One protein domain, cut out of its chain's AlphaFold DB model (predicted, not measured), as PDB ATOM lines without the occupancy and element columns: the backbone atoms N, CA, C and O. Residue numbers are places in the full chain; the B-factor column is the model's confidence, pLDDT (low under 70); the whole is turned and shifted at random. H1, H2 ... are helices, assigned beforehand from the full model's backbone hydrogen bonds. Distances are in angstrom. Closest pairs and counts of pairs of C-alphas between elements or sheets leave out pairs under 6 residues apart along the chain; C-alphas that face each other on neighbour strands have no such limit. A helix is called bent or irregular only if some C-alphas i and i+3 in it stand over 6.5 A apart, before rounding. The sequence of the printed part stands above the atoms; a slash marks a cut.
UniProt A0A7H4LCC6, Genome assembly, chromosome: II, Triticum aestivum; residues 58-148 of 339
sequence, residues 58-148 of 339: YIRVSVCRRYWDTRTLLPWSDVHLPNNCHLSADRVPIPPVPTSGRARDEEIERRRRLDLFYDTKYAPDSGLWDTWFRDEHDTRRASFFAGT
ATOM      1  N   TYR A  58     -26.676  35.394  13.560       92.25
ATOM      2  CA  TYR A  58     -25.519  35.360  14.441       92.25
ATOM      3  C   TYR A  58     -24.723  34.093  14.158       92.25
ATOM      4  O   TYR A  58     -25.232  32.981  14.309       92.25
ATOM      5  N   ILE A  59     -23.467  34.252  13.750       92.25
ATOM      6  CA  ILE A  59     -22.589  33.111  13.491       92.25
ATOM      7  C   ILE A  59     -21.678  32.884  14.696       92.25
ATOM      8  O   ILE A  59     -21.075  33.808  15.236       92.25
ATOM      9  N   ARG A  60     -21.565  31.624  15.128       92.25
ATOM     10  CA  ARG A  60     -20.644  31.227  16.202       92.25
ATOM     11  C   ARG A  60     -19.191  31.360  15.741       92.25
ATOM     12  O   ARG A  60     -18.874  31.082  14.586       92.25
ATOM     13  N   VAL A  61     -18.289  31.680  16.671       87.56
ATOM     14  CA  VAL A  61     -16.845  31.865  16.404       87.56
ATOM     15  C   VAL A  61     -16.235  30.671  15.667       87.56
ATOM     16  O   VAL A  61     -15.495  30.859  14.709       87.56
ATOM     17  N   SER A  62     -16.587  29.445  16.060       88.12
ATOM     18  CA  SER A  62     -16.092  28.218  15.422       88.12
ATOM     19  C   SER A  62     -16.506  28.096  13.956       88.12
ATOM     20  O   SER A  62     -15.718  27.650  13.124       88.12
ATOM     21  N   VAL A  63     -17.719  28.539  13.614       91.19
ATOM     22  CA  VAL A  63     -18.207  28.553  12.233       91.19
ATOM     23  C   VAL A  63     -17.469  29.629  11.441       91.19
ATOM     24  O   VAL A  63     -16.926  29.319  10.388       91.19
ATOM     25  N   CYS A  64     -17.343  30.855  11.963       89.94
ATOM     26  CA  CYS A  64     -16.533  31.897  11.316       89.94
ATOM     27  C   CYS A  64     -15.097  31.430  11.057       89.94
ATOM     28  O   CYS A  64     -14.594  31.604   9.949       89.94
ATOM     29  N   ARG A  65     -14.473  30.784  12.048       86.94
ATOM     30  CA  ARG A  65     -13.122  30.227  11.940       86.94
ATOM     31  C   ARG A  65     -13.035  29.184  10.829       86.94
ATOM     32  O   ARG A  65     -12.182  29.308   9.962       86.94
ATOM     33  N   ARG A  66     -13.975  28.236  10.778       90.44
ATOM     34  CA  ARG A  66     -14.020  27.219   9.717       90.44
ATOM     35  C   ARG A  66     -14.116  27.840   8.321       90.44
ATOM     36  O   ARG A  66     -13.366  27.441   7.440       90.44
ATOM     37  N   TYR A  67     -15.011  28.810   8.121       89.94
ATOM     38  CA  TYR A  67     -15.181  29.477   6.821       89.94
ATOM     39  C   TYR A  67     -13.957  30.312   6.426       89.94
ATOM     40  O   TYR A  67     -13.597  30.354   5.249       89.94
ATOM     41  N   TRP A  68     -13.304  30.955   7.396       85.88
ATOM     42  CA  TRP A  68     -12.031  31.639   7.179       85.88
ATOM     43  C   TRP A  68     -10.932  30.666   6.743       85.88
ATOM     44  O   TRP A  68     -10.256  30.910   5.740       85.88
ATOM     45  N   ASP A  69     -10.792  29.551   7.465       83.12
ATOM     46  CA  ASP A  69      -9.766  28.536   7.224       83.12
ATOM     47  C   ASP A  69      -9.921  27.898   5.843       83.12
ATOM     48  O   ASP A  69      -8.945  27.776   5.106       83.12
ATOM     49  N   THR A  70     -11.153  27.578   5.440       84.38
ATOM     50  CA  THR A  70     -11.440  27.003   4.118       84.38
ATOM     51  C   THR A  70     -11.614  28.049   3.020       84.38
ATOM     52  O   THR A  70     -11.955  27.693   1.889       84.38
ATOM     53  N   ARG A  71     -11.445  29.345   3.331       82.25
ATOM     54  CA  ARG A  71     -11.701  30.473   2.413       82.25
ATOM     55  C   ARG A  71     -13.072  30.385   1.725       82.25
ATOM     56  O   ARG A  71     -13.244  30.835   0.595       82.25
ATOM     57  N   THR A  72     -14.052  29.782   2.395       85.62
ATOM     58  CA  THR A  72     -15.396  29.570   1.852       85.62
ATOM     59  C   THR A  72     -16.245  30.814   2.088       85.62
ATOM     60  O   THR A  72     -16.157  31.450   3.138       85.62
ATOM     61  N   LEU A  73     -17.071  31.176   1.109       91.56
ATOM     62  CA  LEU A  73     -17.944  32.344   1.212       91.56
ATOM     63  C   LEU A  73     -19.123  32.035   2.140       91.56
ATOM     64  O   LEU A  73     -19.708  30.950   2.063       91.56
ATOM     65  N   LEU A  74     -19.508  32.985   2.992       90.69
ATOM     66  CA  LEU A  74     -20.736  32.851   3.768       90.69
ATOM     67  C   LEU A  74     -21.961  32.982   2.849       90.69
ATOM     68  O   LEU A  74     -22.022  33.900   2.021       90.69
ATOM     69  N   PRO A  75     -22.969  32.104   3.000       91.12
ATOM     70  CA  PRO A  75     -24.160  32.150   2.155       91.12
ATOM     71  C   PRO A  75     -25.039  33.378   2.447       91.12
ATOM     72  O   PRO A  75     -25.823  33.794   1.593       91.12
ATOM     73  N   TRP A  76     -24.877  34.007   3.612       89.31
ATOM     74  CA  TRP A  76     -25.667  35.155   4.058       89.31
ATOM     75  C   TRP A  76     -24.922  36.480   3.863       89.31
ATOM     76  O   TRP A  76     -23.711  36.564   4.051       89.31
ATOM     77  N   SER A  77     -25.658  37.528   3.482       82.62
ATOM     78  CA  SER A  77     -25.108  38.867   3.223       82.62
ATOM     79  C   SER A  77     -25.166  39.822   4.416       82.62
ATOM     80  O   SER A  77     -24.386  40.767   4.454       82.62
ATOM     81  N   ASP A  78     -26.093  39.616   5.355       86.12
ATOM     82  CA  ASP A  78     -26.260  40.441   6.560       86.12
ATOM     83  C   ASP A  78     -26.117  39.524   7.780       86.12
ATOM     84  O   ASP A  78     -27.018  38.753   8.111       86.12
ATOM     85  N   VAL A  79     -24.917  39.515   8.359       90.75
ATOM     86  CA  VAL A  79     -24.494  38.554   9.380       90.75
ATOM     87  C   VAL A  79     -23.820  39.294  10.520       90.75
ATOM     88  O   VAL A  79     -22.924  40.111  10.294       90.75
ATOM     89  N   HIS A  80     -24.187  38.947  11.749       91.75
ATOM     90  CA  HIS A  80     -23.427  39.334  12.925       91.75
ATOM     91  C   HIS A  80     -22.275  38.355  13.139       91.75
ATOM     92  O   HIS A  80     -22.470  37.197  13.516       91.75
ATOM     93  N   LEU A  81     -21.064  38.841  12.868       92.19
ATOM     94  CA  LEU A  81     -19.840  38.111  13.143       92.19
ATOM     95  C   LEU A  81     -19.349  38.401  14.576       92.19
ATOM     96  O   LEU A  81     -19.460  39.536  15.046       92.19
ATOM     97  N   PRO A  82     -18.791  37.405  15.277       90.69
ATOM     98  CA  PRO A  82     -18.308  37.556  16.645       90.69
ATOM     99  C   PRO A  82     -16.897  38.167  16.694       90.69
ATOM    100  O   PRO A  82     -16.190  38.208  15.688       90.69
ATOM    101  N   ASN A  83     -16.453  38.594  17.881       86.75
ATOM    102  CA  ASN A  83     -15.061  38.974  18.176       86.75
ATOM    103  C   ASN A  83     -14.449  39.978  17.185       86.75
ATOM    104  O   ASN A  83     -13.315  39.801  16.752       86.75
ATOM    105  N   ASN A  84     -15.198  41.013  16.792       86.06
ATOM    106  CA  ASN A  84     -14.746  42.036  15.836       86.06
ATOM    107  C   ASN A  84     -14.304  41.480  14.467       86.06
ATOM    108  O   ASN A  84     -13.570  42.143  13.732       86.06
ATOM    109  N   CYS A  85     -14.750  40.274  14.106       87.75
ATOM    110  CA  CYS A  85     -14.590  39.770  12.751       87.75
ATOM    111  C   CYS A  85     -15.369  40.668  11.780       87.75
ATOM    112  O   CYS A  85     -16.449  41.171  12.101       87.75
ATOM    113  N   HIS A  86     -14.848  40.836  10.571       86.25
ATOM    114  CA  HIS A  86     -15.507  41.603   9.513       86.25
ATOM    115  C   HIS A  86     -15.648  40.757   8.250       86.25
ATOM    116  O   HIS A  86     -14.874  39.835   8.019       86.25
ATOM    117  N   LEU A  87     -16.663  41.037   7.434       87.81
ATOM    118  CA  LEU A  87     -16.833  40.360   6.150       87.81
ATOM    119  C   LEU A  87     -15.952  41.020   5.093       87.81
ATOM    120  O   LEU A  87     -15.928  42.242   4.993       87.81
ATOM    121  N   SER A  88     -15.268  40.225   4.274       82.56
ATOM    122  CA  SER A  88     -14.682  40.719   3.025       82.56
ATOM    123  C   SER A  88     -15.776  41.072   2.007       82.56
ATOM    124  O   SER A  88     -16.933  40.674   2.160       82.56
ATOM    125  N   ALA A  89     -15.409  41.753   0.916       81.06
ATOM    126  CA  ALA A  89     -16.312  41.961  -0.223       81.06
ATOM    127  C   ALA A  89     -16.855  40.634  -0.799       81.06
ATOM    128  O   ALA A  89     -18.015  40.553  -1.197       81.06
ATOM    129  N   ASP A  90     -16.042  39.577  -0.749       84.25
ATOM    130  CA  ASP A  90     -16.410  38.226  -1.181       84.25
ATOM    131  C   ASP A  90     -17.226  37.453  -0.130       84.25
ATOM    132  O   ASP A  90     -17.591  36.307  -0.361       84.25
ATOM    133  N   ARG A  91     -17.555  38.060   1.021       88.75
ATOM    134  CA  ARG A  91     -18.263  37.431   2.156       88.75
ATOM    135  C   ARG A  91     -17.466  36.344   2.881       88.75
ATOM    136  O   ARG A  91     -18.048  35.439   3.478       88.75
ATOM    137  N   VAL A  92     -16.140  36.436   2.874       86.75
ATOM    138  CA  VAL A  92     -15.290  35.605   3.737       86.75
ATOM    139  C   VAL A  92     -15.157  36.306   5.095       86.75
ATOM    140  O   VAL A  92     -14.821  37.494   5.110       86.75
ATOM    141  N   PRO A  93     -15.417  35.634   6.230       88.81
ATOM    142  CA  PRO A  93     -15.221  36.227   7.547       88.81
ATOM    143  C   PRO A  93     -13.724  36.375   7.819       88.81
ATOM    144  O   PRO A  93     -12.986  35.399   7.774       88.81
ATOM    145  N   ILE A  94     -13.276  37.593   8.086       84.44
ATOM    146  CA  ILE A  94     -11.883  37.921   8.374       84.44
ATOM    147  C   ILE A  94     -11.770  38.145   9.883       84.44
ATOM    148  O   ILE A  94     -12.441  39.048  10.405       84.44
ATOM    149  N   PRO A  95     -10.966  37.338  10.596       83.25
ATOM    150  CA  PRO A  95     -10.721  37.559  12.010       83.25
ATOM    151  C   PRO A  95      -9.994  38.894  12.225       83.25
ATOM    152  O   PRO A  95      -9.296  39.368  11.323       83.25
ATOM    153  N   PRO A  96     -10.147  39.522  13.401       82.75
ATOM    154  CA  PRO A  96      -9.362  40.703  13.734       82.75
ATOM    155  C   PRO A  96      -7.863  40.382  13.677       82.75
ATOM    156  O   PRO A  96      -7.457  39.241  13.913       82.75
ATOM    157  N   VAL A  97      -7.037  41.398  13.405       80.06
ATOM    158  CA  VAL A  97      -5.576  41.261  13.509       80.06
ATOM    159  C   VAL A  97      -5.232  40.722  14.903       80.06
ATOM    160  O   VAL A  97      -5.660  41.328  15.891       80.06
ATOM    161  N   PRO A  98      -4.477  39.612  15.009       78.25
ATOM    162  CA  PRO A  98      -4.022  39.110  16.296       78.25
ATOM    163  C   PRO A  98      -3.206  40.192  17.010       78.25
ATOM    164  O   PRO A  98      -2.135  40.578  16.552       78.25
ATOM    165  N   THR A  99      -3.727  40.720  18.117       73.31
ATOM    166  CA  THR A  99      -3.050  41.762  18.906       73.31
ATOM    167  C   THR A  99      -2.153  41.182  19.994       73.31
ATOM    168  O   THR A  99      -1.190  41.825  20.401       73.31
ATOM    169  N   SER A 100      -2.439  39.966  20.466       81.88
ATOM    170  CA  SER A 100      -1.599  39.265  21.443       81.88
ATOM    171  C   SER A 100      -0.506  38.445  20.758       81.88
ATOM    172  O   SER A 100      -0.792  37.796  19.750       81.88
ATOM    173  N   GLY A 101       0.685  38.372  21.364       83.62
ATOM    174  CA  GLY A 101       1.793  37.533  20.881       83.62
ATOM    175  C   GLY A 101       1.389  36.069  20.668       83.62
ATOM    176  O   GLY A 101       1.592  35.538  19.590       83.62
ATOM    177  N   ARG A 102       0.665  35.463  21.621       84.62
ATOM    178  CA  ARG A 102       0.200  34.068  21.503       84.62
ATOM    179  C   ARG A 102      -0.696  33.830  20.283       84.62
ATOM    180  O   ARG A 102      -0.457  32.910  19.515       84.62
ATOM    181  N   ALA A 103      -1.710  34.676  20.078       77.75
ATOM    182  CA  ALA A 103      -2.594  34.560  18.914       77.75
ATOM    183  C   ALA A 103      -1.858  34.824  17.586       77.75
ATOM    184  O   ALA A 103      -2.235  34.272  16.554       77.75
ATOM    185  N   ARG A 104      -0.809  35.660  17.607       81.88
ATOM    186  CA  ARG A 104       0.078  35.885  16.459       81.88
ATOM    187  C   ARG A 104       0.877  34.624  16.143       81.88
ATOM    188  O   ARG A 104       0.871  34.201  14.992       81.88
ATOM    189  N   ASP A 105       1.479  33.997  17.147       83.56
ATOM    190  CA  ASP A 105       2.254  32.763  16.983       83.56
ATOM    191  C   ASP A 105       1.372  31.607  16.477       83.56
ATOM    192  O   ASP A 105       1.746  30.895  15.545       83.56
ATOM    193  N   GLU A 106       0.153  31.469  17.013       84.19
ATOM    194  CA  GLU A 106      -0.829  30.476  16.556       84.19
ATOM    195  C   GLU A 106      -1.252  30.693  15.088       84.19
ATOM    196  O   GLU A 106      -1.387  29.731  14.328       84.19
ATOM    197  N   GLU A 107      -1.452  31.943  14.659       81.31
ATOM    198  CA  GLU A 107      -1.818  32.281  13.277       81.31
ATOM    199  C   GLU A 107      -0.647  32.080  12.298       81.31
ATOM    200  O   GLU A 107      -0.868  31.614  11.173       81.31
ATOM    201  N   ILE A 108       0.588  32.379  12.719       82.19
ATOM    202  CA  ILE A 108       1.813  32.068  11.964       82.19
ATOM    203  C   ILE A 108       1.906  30.554  11.754       82.19
ATOM    204  O   ILE A 108       2.010  30.089  10.617       82.19
ATOM    205  N   GLU A 109       1.784  29.775  12.829       82.81
ATOM    206  CA  GLU A 109       1.864  28.315  12.770       82.81
ATOM    207  C   GLU A 109       0.746  27.712  11.907       82.81
ATOM    208  O   GLU A 109       0.985  26.825  11.083       82.81
ATOM    209  N   ARG A 110      -0.474  28.251  11.996       80.62
ATOM    210  CA  ARG A 110      -1.592  27.851  11.129       80.62
ATOM    211  C   ARG A 110      -1.273  28.065   9.649       80.62
ATOM    212  O   ARG A 110      -1.557  27.194   8.829       80.62
ATOM    213  N   ARG A 111      -0.683  29.204   9.285       76.81
ATOM    214  CA  ARG A 111      -0.331  29.499   7.886       76.81
ATOM    215  C   ARG A 111       0.800  28.640   7.363       76.81
ATOM    216  O   ARG A 111       0.774  28.278   6.189       76.81
ATOM    217  N   ARG A 112       1.734  28.255   8.230       76.31
ATOM    218  CA  ARG A 112       2.773  27.280   7.886       76.31
ATOM    219  C   ARG A 112       2.173  25.931   7.490       76.31
ATOM    220  O   ARG A 112       2.662  25.319   6.549       76.31
ATOM    221  N   ARG A 113       1.079  25.510   8.137       77.62
ATOM    222  CA  ARG A 113       0.343  24.280   7.779       77.62
ATOM    223  C   ARG A 113      -0.440  24.390   6.466       77.62
ATOM    224  O   ARG A 113      -0.711  23.372   5.845       77.62
ATOM    225  N   LEU A 114      -0.798  25.603   6.037       68.69
ATOM    226  CA  LEU A 114      -1.563  25.880   4.812       68.69
ATOM    227  C   LEU A 114      -0.667  26.165   3.592       68.69
ATOM    228  O   LEU A 114      -1.023  26.985   2.750       68.69
ATOM    229  N   ASP A 115       0.467  25.469   3.476       61.41
ATOM    230  CA  ASP A 115       1.300  25.417   2.258       61.41
ATOM    231  C   ASP A 115       2.257  26.609   2.015       61.41
ATOM    232  O   ASP A 115       2.954  26.666   1.004       61.41
ATOM    233  N   LEU A 116       2.381  27.548   2.962       62.91
ATOM    234  CA  LEU A 116       3.362  28.649   2.877       62.91
ATOM    235  C   LEU A 116       4.770  28.275   3.375       62.91
ATOM    236  O   LEU A 116       5.650  29.132   3.439       62.91
ATOM    237  N   PHE A 117       4.993  27.006   3.722       60.19
ATOM    238  CA  PHE A 117       6.209  26.535   4.391       60.19
ATOM    239  C   PHE A 117       7.500  26.750   3.580       60.19
ATOM    240  O   PHE A 117       8.566  26.924   4.163       60.19
ATOM    241  N   TYR A 118       7.418  26.761   2.247       69.88
ATOM    242  CA  TYR A 118       8.598  26.811   1.374       69.88
ATOM    243  C   TYR A 118       9.054  28.214   0.980       69.88
ATOM    244  O   TYR A 118      10.098  28.362   0.347       69.88
ATOM    245  N   ASP A 119       8.294  29.249   1.321       75.38
ATOM    246  CA  ASP A 119       8.654  30.607   0.950       75.38
ATOM    247  C   ASP A 119       9.329  31.293   2.141       75.38
ATOM    248  O   ASP A 119       8.712  31.579   3.165       75.38
ATOM    249  N   THR A 120      10.631  31.541   1.991       74.19
ATOM    250  CA  THR A 120      11.523  32.167   2.981       74.19
ATOM    251  C   THR A 120      10.988  33.478   3.550       74.19
ATOM    252  O   THR A 120      11.344  33.845   4.668       74.19
ATOM    253  N   LYS A 121      10.098  34.179   2.835       72.56
ATOM    254  CA  LYS A 121       9.455  35.390   3.364       72.56
ATOM    255  C   LYS A 121       8.465  35.108   4.506       72.56
ATOM    256  O   LYS A 121       8.114  36.039   5.228       72.56
ATOM    257  N   TYR A 122       8.068  33.848   4.695       69.44
ATOM    258  CA  TYR A 122       7.204  33.351   5.772       69.44
ATOM    259  C   TYR A 122       7.946  32.429   6.754       69.44
ATOM    260  O   TYR A 122       7.324  31.600   7.425       69.44
ATOM    261  N   ALA A 123       9.272  32.551   6.861       77.62
ATOM    262  CA  ALA A 123      10.012  31.899   7.937       77.62
ATOM    263  C   ALA A 123       9.504  32.384   9.320       77.62
ATOM    264  O   ALA A 123       9.010  33.511   9.421       77.62
ATOM    265  N   PRO A 124       9.580  31.571  10.392       71.62
ATOM    266  CA  PRO A 124       9.033  31.919  11.714       71.62
ATOM    267  C   PRO A 124       9.596  33.221  12.298       71.62
ATOM    268  O   PRO A 124       8.912  33.948  13.009       71.62
ATOM    269  N   ASP A 125      10.843  33.516  11.959       79.50
ATOM    270  CA  ASP A 125      11.621  34.684  12.359       79.50
ATOM    271  C   ASP A 125      11.523  35.851  11.363       79.50
ATOM    272  O   ASP A 125      12.155  36.893  11.549       79.50
ATOM    273  N   SER A 126      10.710  35.718  10.312       79.69
ATOM    274  CA  SER A 126      10.537  36.767   9.315       79.69
ATOM    275  C   SER A 126       9.907  38.013   9.938       79.69
ATOM    276  O   SER A 126       8.732  38.036  10.306       79.69
ATOM    277  N   GLY A 127      10.657  39.116   9.969       82.94
ATOM    278  CA  GLY A 127      10.126  40.430  10.351       82.94
ATOM    279  C   GLY A 127       9.004  40.933   9.427       82.94
ATOM    280  O   GLY A 127       8.353  41.930   9.733       82.94
ATOM    281  N   LEU A 128       8.752  40.249   8.304       80.88
ATOM    282  CA  LEU A 128       7.695  40.592   7.357       80.88
ATOM    283  C   LEU A 128       6.304  40.162   7.827       80.88
ATOM    284  O   LEU A 128       5.332  40.628   7.237       80.88
ATOM    285  N   TRP A 129       6.174  39.332   8.871       80.75
ATOM    286  CA  TRP A 129       4.866  38.914   9.388       80.75
ATOM    287  C   TRP A 129       3.981  40.101   9.764       80.75
ATOM    288  O   TRP A 129       2.801  40.100   9.427       80.75
ATOM    289  N   ASP A 130       4.535  41.145  10.383       79.81
ATOM    290  CA  ASP A 130       3.744  42.310  10.798       79.81
ATOM    291  C   ASP A 130       3.273  43.147   9.611       79.81
ATOM    292  O   ASP A 130       2.116  43.570   9.572       79.81
ATOM    293  N   THR A 131       4.148  43.349   8.624       79.06
ATOM    294  CA  THR A 131       3.799  44.016   7.365       79.06
ATOM    295  C   THR A 131       2.759  43.204   6.616       79.06
ATOM    296  O   THR A 131       1.785  43.752   6.137       79.06
ATOM    297  N   TRP A 132       2.904  41.885   6.585       78.12
ATOM    298  CA  TRP A 132       2.020  40.996   5.854       78.12
ATOM    299  C   TRP A 132       0.642  40.852   6.531       78.12
ATOM    300  O   TRP A 132      -0.377  40.916   5.845       78.12
ATOM    301  N   PHE A 133       0.574  40.757   7.866       79.88
ATOM    302  CA  PHE A 133      -0.693  40.814   8.607       79.88
ATOM    303  C   PHE A 133      -1.406  42.137   8.362       79.88
ATOM    304  O   PHE A 133      -2.619  42.153   8.150       79.88
ATOM    305  N   ARG A 134      -0.652  43.237   8.369       76.75
ATOM    306  CA  ARG A 134      -1.182  44.571   8.116       76.75
ATOM    307  C   ARG A 134      -1.642  44.719   6.672       76.75
ATOM    308  O   ARG A 134      -2.779  45.109   6.478       76.75
ATOM    309  N   ASP A 135      -0.846  44.307   5.692       74.75
ATOM    310  CA  ASP A 135      -1.144  44.407   4.263       74.75
ATOM    311  C   ASP A 135      -2.285  43.481   3.841       74.75
ATOM    312  O   ASP A 135      -3.156  43.909   3.089       74.75
ATOM    313  N   GLU A 136      -2.342  42.228   4.310       72.50
ATOM    314  CA  GLU A 136      -3.462  41.334   3.987       72.50
ATOM    315  C   GLU A 136      -4.755  41.864   4.621       72.50
ATOM    316  O   GLU A 136      -5.800  41.904   3.967       72.50
ATOM    317  N   HIS A 137      -4.693  42.324   5.873       70.88
ATOM    318  CA  HIS A 137      -5.856  42.866   6.569       70.88
ATOM    319  C   HIS A 137      -6.283  44.236   6.009       70.88
ATOM    320  O   HIS A 137      -7.477  44.489   5.851       70.88
ATOM    321  N   ASP A 138      -5.342  45.105   5.640       70.00
ATOM    322  CA  ASP A 138      -5.604  46.410   5.030       70.00
ATOM    323  C   ASP A 138      -6.062  46.269   3.582       70.00
ATOM    324  O   ASP A 138      -7.004  46.952   3.196       70.00
ATOM    325  N   THR A 139      -5.509  45.341   2.796       69.25
ATOM    326  CA  THR A 139      -6.001  45.028   1.441       69.25
ATOM    327  C   THR A 139      -7.428  44.500   1.497       69.25
ATOM    328  O   THR A 139      -8.266  44.881   0.678       69.25
ATOM    329  N   ARG A 140      -7.752  43.660   2.486       67.12
ATOM    330  CA  ARG A 140      -9.116  43.146   2.671       67.12
ATOM    331  C   ARG A 140     -10.089  44.187   3.221       67.12
ATOM    332  O   ARG A 140     -11.242  44.226   2.800       67.12
ATOM    333  N   ARG A 141      -9.640  45.071   4.114       63.50
ATOM    334  CA  ARG A 141     -10.416  46.255   4.511       63.50
ATOM    335  C   ARG A 141     -10.623  47.195   3.326       63.50
ATOM    336  O   ARG A 141     -11.722  47.698   3.126       63.50
ATOM    337  N   ALA A 142      -9.592  47.430   2.525       61.41
ATOM    338  CA  ALA A 142      -9.673  48.265   1.339       61.41
ATOM    339  C   ALA A 142     -10.624  47.652   0.309       61.41
ATOM    340  O   ALA A 142     -11.421  48.389  -0.261       61.41
ATOM    341  N   SER A 143     -10.628  46.327   0.121       63.56
ATOM    342  CA  SER A 143     -11.586  45.655  -0.764       63.56
ATOM    343  C   SER A 143     -13.022  45.738  -0.238       63.56
ATOM    344  O   SER A 143     -13.938  45.981  -1.027       63.56
ATOM    345  N   PHE A 144     -13.223  45.655   1.084       56.31
ATOM    346  CA  PHE A 144     -14.517  45.909   1.726       56.31
ATOM    347  C   PHE A 144     -15.064  47.308   1.395       56.31
ATOM    348  O   PHE A 144     -16.222  47.442   1.002       56.31
ATOM    349  N   PHE A 145     -14.230  48.350   1.472       54.41
ATOM    350  CA  PHE A 145     -14.661  49.711   1.128       54.41
ATOM    351  C   PHE A 145     -14.733  49.961  -0.387       54.41
ATOM    352  O   PHE A 145     -15.649  50.642  -0.853       54.41
ATOM    353  N   ALA A 146     -13.837  49.372  -1.182       59.78
ATOM    354  CA  ALA A 146     -13.805  49.529  -2.636       59.78
ATOM    355  C   ALA A 146     -15.048  48.934  -3.322       59.78
ATOM    356  O   ALA A 146     -15.535  49.505  -4.301       59.78
ATOM    357  N   GLY A 147     -15.624  47.862  -2.763       50.31
ATOM    358  CA  GLY A 147     -16.867  47.241  -3.242       50.31
ATOM    359  C   GLY A 147     -18.119  48.125  -3.139       50.31
ATOM    360  O   GLY A 147     -19.149  47.793  -3.721       50.31
ATOM    361  N   THR A 148     -18.046  49.271  -2.454       47.94
ATOM    362  CA  THR A 148     -19.182  50.202  -2.319       47.94
ATOM    363  C   THR A 148     -19.132  51.407  -3.263       47.94
ATOM    364  O   THR A 148     -20.112  52.150  -3.336       47.94
TER     365      THR A 148
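Overview. This is residues 58 to 148 of the 339 residues of the protein "Genome assembly, chromosome: II" of Triticum aestivum (UniProt A0A7H4LCC6). Three helices stand spread out round a loop-rich body: the long H3 runs along one side, H2 stands crosswise near the beginning of H3, and H1 lies toward the far end, with parts of the unnamed stretch of residues 70 to 100 between H1 and the later half of H3. The helices hardly meet, and a long loop also joins H2 to H3. The printed part has 91 residues with three named helices, H1, H2 and H3 in that order along the chain, and no named strand; the class is all helix, though under half of the residues, 44 of the 91, are in named elements. The whole is compact, with a radius of gyration of the C-alphas of 13.7 A, and spans 39 by 28 by 24 A.

Arrangement. Begin with the longest helix, H3, residues 128 to 146. Near its beginning look for H2, residues 101 to 116: the two are close but not clearly touching, with 1 pair of C-alphas within 8 A. That closest pair is Ile 108 at (1.813, 32.068, 11.964) and Trp 129 at (4.866, 38.914, 9.388), whose C-alphas are 7.9 A apart. The lines of H2 and H3 are about perpendicular, at 82 degrees, and their centres are 16.5 A apart. Then turn to H1, residues 61 to 69, which is apart from both H2 and H3. Within the stretch after H1, residues 86 to 87 make a short antiparallel pairing with residues 93 to 94. In the backbones of H1 and H3 every O i to N i+4 pair is within hydrogen-bond range; in H2 it is 10 of 12.

Along the chain. Find C-alpha 128 at (7.695, 40.592, 7.357); from there H3 runs 25.3 A to C-alpha 146 at (-13.805, 49.529, -2.636). H2 runs 20.1 A from Gly 101 to Leu 116, and it is irregular: C-alphas 113 and 116 are 7.2 A apart, and its line is a rough one. H1 begins at C-alpha 61, at (-16.845, 31.865, 16.404), and its last C-alpha, that of Asp 69, is 12.1 A away.

Size, cuts and confidence. The two C-alphas farthest apart are those of Tyr 58 and Thr 120, at 38.9 A. The printed part has no cut. Both links are long: 31 residues lie between H1 and H2, and 11 between H2 and H3. The mean pLDDT of the printed part is 79.4; look for values under 70 at residues 114 to 118, at residue 122 and at residues 139 to 148.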